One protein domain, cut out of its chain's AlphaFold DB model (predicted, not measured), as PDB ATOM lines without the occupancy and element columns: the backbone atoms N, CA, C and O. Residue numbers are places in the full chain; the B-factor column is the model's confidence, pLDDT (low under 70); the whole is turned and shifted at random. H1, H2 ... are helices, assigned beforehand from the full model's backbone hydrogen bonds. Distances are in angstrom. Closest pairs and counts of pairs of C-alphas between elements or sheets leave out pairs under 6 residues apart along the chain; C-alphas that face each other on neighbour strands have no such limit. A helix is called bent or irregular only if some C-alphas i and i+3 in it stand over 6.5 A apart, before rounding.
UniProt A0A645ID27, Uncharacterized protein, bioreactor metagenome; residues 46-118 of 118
ATOM      1  N   PRO A  46       3.126  54.105 -38.583       75.81
ATOM      2  CA  PRO A  46       2.372  53.169 -39.408       75.81
ATOM      3  C   PRO A  46       3.063  51.801 -39.402       75.81
ATOM      4  O   PRO A  46       3.869  51.486 -40.270       75.81
ATOM      5  N   THR A  47       2.767  50.991 -38.390       84.81
ATOM      6  CA  THR A  47       3.130  49.568 -38.357       84.81
ATOM      7  C   THR A  47       1.948  48.731 -38.845       84.81
ATOM      8  O   THR A  47       0.794  49.153 -38.733       84.81
ATOM      9  N   THR A  48       2.206  47.525 -39.356       81.69
ATOM     10  CA  THR A  48       1.148  46.601 -39.806       81.69
ATOM     11  C   THR A  48       0.122  46.333 -38.697       81.69
ATOM     12  O   THR A  48      -1.081  46.349 -38.956       81.69
ATOM     13  N   ALA A  49       0.579  46.204 -37.445       82.06
ATOM     14  CA  ALA A  49      -0.279  46.033 -36.273       82.06
ATOM     15  C   ALA A  49      -1.176  47.255 -36.000       82.06
ATOM     16  O   ALA A  49      -2.369  47.099 -35.746       82.06
ATOM     17  N   ASN A  50      -0.639  48.477 -36.104       84.56
ATOM     18  CA  ASN A  50      -1.410  49.704 -35.883       84.56
ATOM     19  C   ASN A  50      -2.443  49.939 -36.995       84.56
ATOM     20  O   ASN A  50      -3.577  50.320 -36.715       84.56
ATOM     21  N   SER A  51      -2.090  49.662 -38.250       85.25
ATOM     22  CA  SER A  51      -3.030  49.751 -39.375       85.25
ATOM     23  C   SER A  51      -4.153  48.717 -39.261       85.25
ATOM     24  O   SER A  51      -5.316  49.034 -39.524       85.25
ATOM     25  N   PHE A  52      -3.834  47.500 -38.804       87.50
ATOM     26  CA  PHE A  52      -4.832  46.469 -38.521       87.50
ATOM     27  C   PHE A  52      -5.755  46.867 -37.360       87.50
ATOM     28  O   PHE A  52      -6.977  46.761 -37.498       87.50
ATOM     29  N   LEU A  53      -5.202  47.391 -36.258       89.38
ATOM     30  CA  LEU A  53      -5.955  47.921 -35.113       89.38
ATOM     31  C   LEU A  53      -6.973  48.979 -35.557       89.38
ATOM     32  O   LEU A  53      -8.153  48.896 -35.215       89.38
ATOM     33  N   VAL A  54      -6.525  49.965 -36.334       90.50
ATOM     34  CA  VAL A  54      -7.371  51.067 -36.810       90.50
ATOM     35  C   VAL A  54      -8.472  50.547 -37.737       90.50
ATOM     36  O   VAL A  54      -9.640  50.879 -37.538       90.50
ATOM     37  N   GLY A  55      -8.127  49.705 -38.716       89.69
ATOM     38  CA  GLY A  55      -9.092  49.180 -39.687       89.69
ATOM     39  C   GLY A  55     -10.174  48.306 -39.051       89.69
ATOM     40  O   GLY A  55     -11.364  48.487 -39.316       89.69
ATOM     41  N   THR A  56      -9.783  47.393 -38.163       90.00
ATOM     42  CA  THR A  56     -10.727  46.519 -37.448       90.00
ATOM     43  C   THR A  56     -11.594  47.294 -36.460       90.00
ATOM     44  O   THR A  56     -12.804  47.070 -36.418       90.00
ATOM     45  N   THR A  57     -11.027  48.263 -35.733       91.50
ATOM     46  CA  THR A  57     -11.801  49.145 -34.845       91.50
ATOM     47  C   THR A  57     -12.839  49.941 -35.634       91.50
ATOM     48  O   THR A  57     -13.998  49.999 -35.225       91.50
ATOM     49  N   MET A  58     -12.465  50.494 -36.792       90.94
ATOM     50  CA  MET A  58     -13.381  51.227 -37.676       90.94
ATOM     51  C   MET A  58     -14.525  50.327 -38.171       90.94
ATOM     52  O   MET A  58     -15.690  50.729 -38.152       90.94
ATOM     53  N   LEU A  59     -14.205  49.091 -38.571       91.75
ATOM     54  CA  LEU A  59     -15.188  48.120 -39.048       91.75
ATOM     55  C   LEU A  59     -16.200  47.751 -37.954       91.75
ATOM     56  O   LEU A  59     -17.409  47.774 -38.189       91.75
ATOM     57  N   PHE A  60     -15.720  47.461 -36.744       89.75
ATOM     58  CA  PHE A  60     -16.571  47.117 -35.603       89.75
ATOM     59  C   PHE A  60     -17.410  48.302 -35.111       89.75
ATOM     60  O   PHE A  60     -18.595  48.128 -34.812       89.75
ATOM     61  N   ALA A  61     -16.825  49.501 -35.075       89.81
ATOM     62  CA  ALA A  61     -17.502  50.730 -34.668       89.81
ATOM     63  C   ALA A  61     -18.747  51.024 -35.514       89.81
ATOM     64  O   ALA A  61     -19.754  51.490 -34.978       89.81
ATOM     65  N   VAL A  62     -18.692  50.740 -36.820       89.06
ATOM     66  CA  VAL A  62     -19.815  50.940 -37.748       89.06
ATOM     67  C   VAL A  62     -20.732  49.713 -37.796       89.06
ATOM     68  O   VAL A  62     -21.952  49.861 -37.847       89.06
ATOM     69  N   GLY A  63     -20.175  48.500 -37.740       87.56
ATOM     70  CA  GLY A  63     -20.929  47.253 -37.892       87.56
ATOM     71  C   GLY A  63     -21.841  46.909 -36.710       87.56
ATOM     72  O   GLY A  63     -23.006  46.558 -36.918       87.56
ATOM     73  N   ILE A  64     -21.354  47.036 -35.469       84.94
ATOM     74  CA  ILE A  64     -22.126  46.652 -34.272       84.94
ATOM     75  C   ILE A  64     -23.408  47.485 -34.098       84.94
ATOM     76  O   ILE A  64     -24.460  46.876 -33.902       84.94
ATOM     77  N   PRO A  65     -23.398  48.830 -34.196       83.62
ATOM     78  CA  PRO A  65     -24.619  49.629 -34.044       83.62
ATOM     79  C   PRO A  65     -25.690  49.283 -35.081       83.62
ATOM     80  O   PRO A  65     -26.880  49.224 -34.758       83.62
ATOM     81  N   VAL A  66     -25.275  49.021 -36.325       83.81
ATOM     82  CA  VAL A  66     -26.180  48.630 -37.414       83.81
ATOM     83  C   VAL A  66     -26.800  47.268 -37.103       83.81
ATOM     84  O   VAL A  66     -28.023  47.120 -37.126       83.81
ATOM     85  N   TYR A  67     -25.987  46.288 -36.714       80.38
ATOM     86  CA  TYR A  67     -26.481  44.957 -36.366       80.38
ATOM     87  C   TYR A  67     -27.369  44.959 -35.107       80.38
ATOM     88  O   TYR A  67     -28.404  44.293 -35.076       80.38
ATOM     89  N   ALA A  68     -27.038  45.767 -34.098       74.00
ATOM     90  CA  ALA A  68     -27.840  45.920 -32.884       74.00
ATOM     91  C   ALA A  68     -29.214  46.559 -33.159       74.00
ATOM     92  O   ALA A  68     -30.192  46.229 -32.487       74.00
ATOM     93  N   THR A  69     -29.296  47.443 -34.160       71.81
ATOM     94  CA  THR A  69     -30.540  48.129 -34.539       71.81
ATOM     95  C   THR A  69     -31.455  47.235 -35.382       71.81
ATOM     96  O   THR A  69     -32.659  47.191 -35.131       71.81
ATOM     97  N   TYR A  70     -30.902  46.500 -36.353       70.81
ATOM     98  CA  TYR A  70     -31.700  45.730 -37.322       70.81
ATOM     99  C   TYR A  70     -31.789  44.226 -37.022       70.81
ATOM    100  O   TYR A  70     -32.801  43.610 -37.339       70.81
ATOM    101  N   GLY A  71     -30.765  43.629 -36.408       65.12
ATOM    102  CA  GLY A  71     -30.671  42.180 -36.194       65.12
ATOM    103  C   GLY A  71     -31.150  41.700 -34.822       65.12
ATOM    104  O   GLY A  71     -31.776  40.650 -34.731       65.12
ATOM    105  N   ILE A  72     -30.888  42.461 -33.751       59.38
ATOM    106  CA  ILE A  72     -31.075  41.990 -32.359       59.38
ATOM    107  C   ILE A  72     -32.072  42.849 -31.559       59.38
ATOM    108  O   ILE A  72     -32.208  42.687 -30.350       59.38
ATOM    109  N   SER A  73     -32.832  43.719 -32.234       59.25
ATOM    110  CA  SER A  73     -33.788  44.683 -31.652       59.25
ATOM    111  C   SER A  73     -34.653  44.133 -30.498       59.25
ATOM    112  O   SER A  73     -34.957  44.852 -29.547       59.25
ATOM    113  N   GLN A  74     -35.012  42.846 -30.535       57.31
ATOM    114  CA  GLN A  74     -35.861  42.202 -29.527       57.31
ATOM    115  C   GLN A  74     -35.111  41.848 -28.229       57.31
ATOM    116  O   GLN A  74     -35.666  41.984 -27.143       57.31
ATOM    117  N   TRP A  75     -33.833  41.474 -28.324       58.41
ATOM    118  CA  TRP A  75     -32.943  41.218 -27.182       58.41
ATOM    119  C   TRP A  75     -32.406  42.525 -26.585       58.41
ATOM    120  O   TRP A  75     -32.278  42.641 -25.368       58.41
ATOM    121  N   THR A  76     -32.161  43.550 -27.411       54.38
ATOM    122  CA  THR A  76     -31.701  44.868 -26.938       54.38
ATOM    123  C   THR A  76     -32.779  45.612 -26.145       54.38
ATOM    124  O   THR A  76     -32.445  46.369 -25.238       54.38
ATOM    125  N   LYS A  77     -34.067  45.375 -26.446       56.47
ATOM    126  CA  LYS A  77     -35.213  45.902 -25.678       56.47
ATOM    127  C   LYS A  77     -35.502  45.145 -24.378       56.47
ATOM    128  O   LYS A  77     -36.200  45.683 -23.525       56.47
ATOM    129  N   ALA A  78     -35.007  43.914 -24.234       55.75
ATOM    130  CA  ALA A  78     -35.166  43.120 -23.013       55.75
ATOM    131  C   ALA A  78     -34.171  43.525 -21.908       55.75
ATOM    132  O   ALA A  78     -34.345  43.158 -20.750       55.75
ATOM    133  N   GLN A  79     -33.136  44.287 -22.266       57.75
ATOM    134  CA  GLN A  79     -32.089  44.745 -21.362       57.75
ATOM    135  C   GLN A  79     -32.422  46.126 -20.770       57.75
ATOM    136  O   GLN A  79     -33.175  46.908 -21.350       57.75
ATOM    137  N   THR A  80     -31.812  46.461 -19.630       61.19
ATOM    138  CA  THR A  80     -31.932  47.776 -18.980       61.19
ATOM    139  C   THR A  80     -31.688  48.917 -19.983       61.19
ATOM    140  O   THR A  80     -30.698  48.864 -20.721       61.19
ATOM    141  N   PRO A  81     -32.500  49.995 -19.981       68.19
ATOM    142  CA  PRO A  81     -32.407  51.096 -20.952       68.19
ATOM    143  C   PRO A  81     -31.017  51.749 -21.044       68.19
ATOM    144  O   PRO A  81     -30.634  52.264 -22.091       68.19
ATOM    145  N   LEU A  82     -30.224  51.678 -19.972       68.94
ATOM    146  CA  LEU A  82     -28.835  52.143 -19.945       68.94
ATOM    147  C   LEU A  82     -27.913  51.336 -20.872       68.94
ATOM    148  O   LEU A  82     -27.089  51.915 -21.577       68.94
ATOM    149  N   ILE A  83     -28.063  50.011 -20.899       68.94
ATOM    150  CA  ILE A  83     -27.228  49.120 -21.715       68.94
ATOM    151  C   ILE A  83     -27.605  49.263 -23.188       68.94
ATOM    152  O   ILE A  83     -26.729  49.295 -24.046       68.94
ATOM    153  N   GLN A  84     -28.895  49.445 -23.477       68.94
ATOM    154  CA  GLN A  84     -29.367  49.741 -24.826       68.94
ATOM    155  C   GLN A  84     -28.762  51.050 -25.361       68.94
ATOM    156  O   GLN A  84     -28.257  51.076 -26.482       68.94
ATOM    157  N   LEU A  85     -28.750  52.118 -24.554       74.00
ATOM    158  CA  LEU A  85     -28.175  53.407 -24.955       74.00
ATOM    159  C   LEU A  85     -26.670  53.298 -25.254       74.00
ATOM    160  O   LEU A  85     -26.186  53.908 -26.206       74.00
ATOM    161  N   PHE A  86     -25.943  52.502 -24.467       74.38
ATOM    162  CA  PHE A  86     -24.513  52.256 -24.663       74.38
ATOM    163  C   PHE A  86     -24.236  51.444 -25.938       74.38
ATOM    164  O   PHE A  86     -23.328  51.774 -26.696       74.38
ATOM    165  N   LEU A  87     -25.050  50.416 -26.202       71.31
ATOM    166  CA  LEU A  87     -24.861  49.477 -27.312       71.31
ATOM    167  C   LEU A  87     -25.335  50.016 -28.673       71.31
ATOM    168  O   LEU A  87     -24.967  49.478 -29.714       71.31
ATOM    169  N   THR A  88     -26.144  51.075 -28.695       76.50
ATOM    170  CA  THR A  88     -26.509  51.782 -29.936       76.50
ATOM    171  C   THR A  88     -25.529  52.917 -30.267       76.50
ATOM    172  O   THR A  88     -25.509  53.414 -31.393       76.50
ATOM    173  N   ASN A  89     -24.680  53.336 -29.322       86.00
ATOM    174  CA  ASN A  89     -23.789  54.476 -29.518       86.00
ATOM    175  C   ASN A  89     -22.463  54.064 -30.184       86.00
ATOM    176  O   ASN A  89     -21.558  53.534 -29.540       86.00
ATOM    177  N   THR A  90     -22.334  54.348 -31.483       87.19
ATOM    178  CA  THR A  90     -21.158  53.994 -32.304       87.19
ATOM    179  C   THR A  90     -19.828  54.486 -31.725       87.19
ATOM    180  O   THR A  90     -18.846  53.748 -31.737       87.19
ATOM    181  N   VAL A  91     -19.799  55.688 -31.136       90.06
ATOM    182  CA  VAL A  91     -18.566  56.290 -30.595       90.06
ATOM    183  C   VAL A  91     -18.054  55.499 -29.396       90.06
ATOM    184  O   VAL A  91     -16.863  55.231 -29.277       90.06
ATOM    185  N   VAL A  92     -18.962  55.087 -28.516       89.56
ATOM    186  CA  VAL A  92     -18.620  54.340 -27.303       89.56
ATOM    187  C   VAL A  92     -18.061  52.965 -27.658       89.56
ATOM    188  O   VAL A  92     -17.053  52.537 -27.096       89.56
ATOM    189  N   ILE A  93     -18.675  52.304 -28.638       88.56
ATOM    190  CA  ILE A  93     -18.221  51.005 -29.144       88.56
ATOM    191  C   ILE A  93     -16.851  51.140 -29.807       88.56
ATOM    192  O   ILE A  93     -15.981  50.313 -29.551       88.56
ATOM    193  N   ALA A  94     -16.630  52.195 -30.598       88.94
ATOM    194  CA  ALA A  94     -15.334  52.463 -31.217       88.94
ATOM    195  C   ALA A  94     -14.214  52.570 -30.173       88.94
ATOM    196  O   ALA A  94     -13.164  51.949 -30.321       88.94
ATOM    197  N   VAL A  95     -14.454  53.316 -29.091       91.25
ATOM    198  CA  VAL A  95     -13.472  53.496 -28.013       91.25
ATOM    199  C   VAL A  95     -13.236  52.188 -27.257       91.25
ATOM    200  O   VAL A  95     -12.086  51.817 -27.038       91.25
ATOM    201  N   LEU A  96     -14.296  51.459 -26.897       91.44
ATOM    202  CA  LEU A  96     -14.175  50.170 -26.207       91.44
ATOM    203  C   LEU A  96     -13.394  49.150 -27.035       91.44
ATOM    204  O   LEU A  96     -12.444  48.559 -26.527       91.44
ATOM    205  N   VAL A  97     -13.761  48.963 -28.305       91.00
ATOM    206  CA  VAL A  97     -13.080  48.018 -29.200       91.00
ATOM    207  C   VAL A  97     -11.637  48.449 -29.434       91.00
ATOM    208  O   VAL A  97     -10.746  47.610 -29.347       91.00
ATOM    209  N   GLY A  98     -11.387  49.744 -29.644       90.00
ATOM    210  CA  GLY A  98     -10.036  50.274 -29.809       90.00
ATOM    211  C   GLY A  98      -9.148  50.011 -28.592       90.00
ATOM    212  O   GLY A  98      -8.028  49.535 -28.750       90.00
ATOM    213  N   ILE A  99      -9.652  50.247 -27.374       91.25
ATOM    214  CA  ILE A  99      -8.915  49.972 -26.129       91.25
ATOM    215  C   ILE A  99      -8.681  48.471 -25.954       91.25
ATOM    216  O   ILE A  99      -7.559  48.061 -25.667       91.25
ATOM    217  N   VAL A 100      -9.722  47.651 -26.129       89.94
ATOM    218  CA  VAL A 100      -9.626  46.192 -25.970       89.94
ATOM    219  C   VAL A 100      -8.623  45.615 -26.957       89.94
ATOM    220  O   VAL A 100      -7.774  44.824 -26.563       89.94
ATOM    221  N   LEU A 101      -8.678  46.031 -28.221       86.94
ATOM    222  CA  LEU A 101      -7.791  45.521 -29.255       86.94
ATOM    223  C   LEU A 101      -6.364  46.060 -29.102       86.94
ATOM    224  O   LEU A 101      -5.413  45.318 -29.333       86.94
ATOM    225  N   HIS A 102      -6.199  47.303 -28.642       88.69
ATOM    226  CA  HIS A 102      -4.888  47.853 -28.297       88.69
ATOM    227  C   HIS A 102      -4.253  47.075 -27.140       88.69
ATOM    228  O   HIS A 102      -3.077  46.724 -27.207       88.69
ATOM    229  N   LEU A 103      -5.037  46.747 -26.111       86.94
ATOM    230  CA  LEU A 103      -4.582  45.946 -24.979       86.94
ATOM    231  C   LEU A 103      -4.291  44.503 -25.397       86.94
ATOM    232  O   LEU A 103      -3.261  43.967 -25.005       86.94
ATOM    233  N   LEU A 104      -5.137  43.897 -26.235       84.06
ATOM    234  CA  LEU A 104      -4.921  42.556 -26.775       84.06
ATOM    235  C   LEU A 104      -3.627  42.498 -27.593       84.06
ATOM    236  O   LEU A 104      -2.814  41.617 -27.360       84.06
ATOM    237  N   LEU A 105      -3.390  43.449 -28.499       80.19
ATOM    238  CA  LEU A 105      -2.156  43.504 -29.288       80.19
ATOM    239  C   LEU A 105      -0.928  43.782 -28.411       80.19
ATOM    240  O   LEU A 105       0.095  43.127 -28.561       80.19
ATOM    241  N   ASN A 106      -1.019  44.697 -27.448       76.12
ATOM    242  CA  ASN A 106       0.114  45.009 -26.576       76.12
ATOM    243  C   ASN A 106       0.426  43.896 -25.552       76.12
ATOM    244  O   ASN A 106       1.563  43.787 -25.102       76.12
ATOM    245  N   VAL A 107      -0.557  43.075 -25.164       70.94
ATOM    246  CA  VAL A 107      -0.373  41.961 -24.214       70.94
ATOM    247  C   VAL A 107      -0.080  40.636 -24.929       70.94
ATOM    248  O   VAL A 107       0.743  39.872 -24.439       70.94
ATOM    249  N   ALA A 108      -0.707  40.362 -26.076       61.81
ATOM    250  CA  ALA A 108      -0.555  39.104 -26.812       61.81
ATOM    251  C   ALA A 108       0.562  39.144 -27.869       61.81
ATOM    252  O   ALA A 108       1.272  38.159 -28.028       61.81
ATOM    253  N   PHE A 109       0.753  40.270 -28.564       59.19
ATOM    254  CA  PHE A 109       1.710  40.394 -29.677       59.19
ATOM    255  C   PHE A 109       3.062  40.996 -29.281       59.19
ATOM    256  O   PHE A 109       3.972  41.052 -30.105       59.19
ATOM    257  N   LYS A 110       3.251  41.387 -28.014       53.59
ATOM    258  CA  LYS A 110       4.581  41.753 -27.501       53.59
ATOM    259  C   LYS A 110       5.589  40.590 -27.579       53.59
ATOM    260  O   LYS A 110       6.778  40.846 -27.492       53.59
ATOM    261  N   GLY A 111       5.128  39.351 -27.788       46.66
ATOM    262  CA  GLY A 111       5.986  38.199 -28.090       46.66
ATOM    263  C   GLY A 111       6.376  38.029 -29.566       46.66
ATOM    264  O   GLY A 111       7.326  37.313 -29.831       46.66
ATOM    265  N   GLU A 112       5.703  38.678 -30.523       47.31
ATOM    266  CA  GLU A 112       5.924  38.441 -31.968       47.31
ATOM    267  C   GLU A 112       6.684  39.592 -32.660       47.31
ATOM    268  O   GLU A 112       6.977  39.527 -33.849       47.31
ATOM    269  N   GLN A 113       7.021  40.669 -31.936       44.31
ATOM    270  CA  GLN A 113       7.904  41.726 -32.459       44.31
ATOM    271  C   GLN A 113       9.398  41.454 -32.229       44.31
ATOM    272  O   GLN A 113      10.206  42.124 -32.857       44.31
ATOM    273  N   GLU A 114       9.775  40.472 -31.402       45.69
ATOM    274  CA  GLU A 114      11.171  39.997 -31.348       45.69
ATOM    275  C   GLU A 114      11.504  39.011 -32.486       45.69
ATOM    276  O   GLU A 114      12.664  38.901 -32.850       45.69
ATOM    277  N   GLU A 115      10.522  38.347 -33.114       43.34
ATOM    278  CA  GLU A 115      10.785  37.295 -34.121       43.34
ATOM    279  C   GLU A 115      10.851  37.783 -35.582       43.34
ATOM    280  O   GLU A 115      11.234  37.016 -36.460       43.34
ATOM    281  N   ILE A 116      10.487  39.036 -35.878       45.03
ATOM    282  CA  ILE A 116      10.539  39.580 -37.256       45.03
ATOM    283  C   ILE A 116      11.745  40.525 -37.445       45.03
ATOM    284  O   ILE A 116      11.988  41.015 -38.547       45.03
ATOM    285  N   GLU A 117      12.517  40.777 -36.382       43.16
ATOM    286  CA  GLU A 117      13.728  41.614 -36.412       43.16
ATOM    287  C   GLU A 117      15.050  40.810 -36.332       43.16
ATOM    288  O   GLU A 117      16.111  41.432 -36.265       43.16
ATOM    289  N   GLU A 118      15.009  39.467 -36.421       34.97
ATOM    290  CA  GLU A 118      16.179  38.602 -36.715       34.97
ATOM    291  C   GLU A 118      16.196  38.078 -38.161       34.97
ATOM    292  O   GLU A 118      15.167  37.540 -38.635       34.97
TER     293      GLU A 118
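What this domain is: This is residues 46 to 118 of the 118 residues of an uncharacterized protein of bioreactor metagenome (UniProt A0A645ID27). Two long helices, H1 and H4, run opposite ways at an oblique angle, closest where Ala 61 of H1 meets Ala 94 of H4 and opening toward the beginning of H1 and the end of H4. Past the opening of H4, the last part of H1 runs on into a small head, where the short helices H2 and H3 turn the chain back and H3 packs on residues 64 to 69 of H1; at the other end the tail of residues 110 to 118 sticks out and adds to the length. The printed part has 73 residues with four named helices, in the order H1, H2, H3, H4, and no named strand; its class is all helix. It is loose, with a radius of gyration of the C-alphas of 15.9 A, and the C-alphas span 53 by 18 by 17 A.

Where its parts are: The longest helix by residues is H1, residues 48 to 70, which measures 33.0 A from C-alpha 48 at (1.148, 46.601, -39.806) to C-alpha 70 at (-31.700, 45.730, -37.322). It is neither bent nor irregular, but only just: C-alphas 62 and 65 are 6.2 A apart. H4, residues 90 to 111, is 31.7 A long from first to last C-alpha and ends at C-alpha 111 at (5.986, 38.199, -28.090). It is only just irregular, and its line is a rough one: C-alphas 108 and 111 are 6.7 A apart, against about 5 A in a regular helix. Between these two along the chain come H2, residues 73 to 76, 5.2 A from first to last C-alpha, and H3, residues 81 to 88, 10.8 A.

How they stand to each other: H1 and H4 touch, with 22 pairs of C-alphas within 8 A; the closest C-alphas, those of Ala 61 and Ala 94, are 4.4 A apart. Their lines stand at a steep tilt of 36 degrees, only just steep, and they run opposite ways. H1 also touches H3, with its residues 64 to 69 alone; the closest C-alphas, those of Pro 65 and Thr 88, are 5.0 A apart. These two run opposite ways at a steep tilt of 53 degrees. H3 and H4 touch only at the corner by their link, and only just, with 3 pairs of C-alphas within 8 A; the closest, those of Phe 86 and Val 92, are 6.8 A apart. They run the same way at a steep tilt of 68 degrees, only just short of about perpendicular. H2 is close to H1 but not clearly touching, the closest C-alphas being those of Ala 68 and Thr 76 at 7.2 A. H2 is also close to H3 but not clearly touching, with the C-alphas of Thr 76 and Gln 84 at 5.8 A as the closest. H2 and H4 are apart. In H3 every O i to N i+4 pair is within hydrogen-bond range, against 17 of 19 in H1 and 16 of 18 in H4, while H2 is too short for such a pair.

The domain as a whole: The two C-alphas farthest apart, those of Ala 78 and Glu 118, are 53.3 A from each other. Residues 77 to 83, of which 81 to 83 belong to H3, and residues 110 to 118 stand free; the body without them spans 39 by 17 by 16 A. The printed part has no cut, and the three links between the helices are tight. It ends at Glu 118, the chain's last residue. The mean pLDDT of the printed part is 74.7, and residues 71 to 84 and 108 to 118 of the model are under 70.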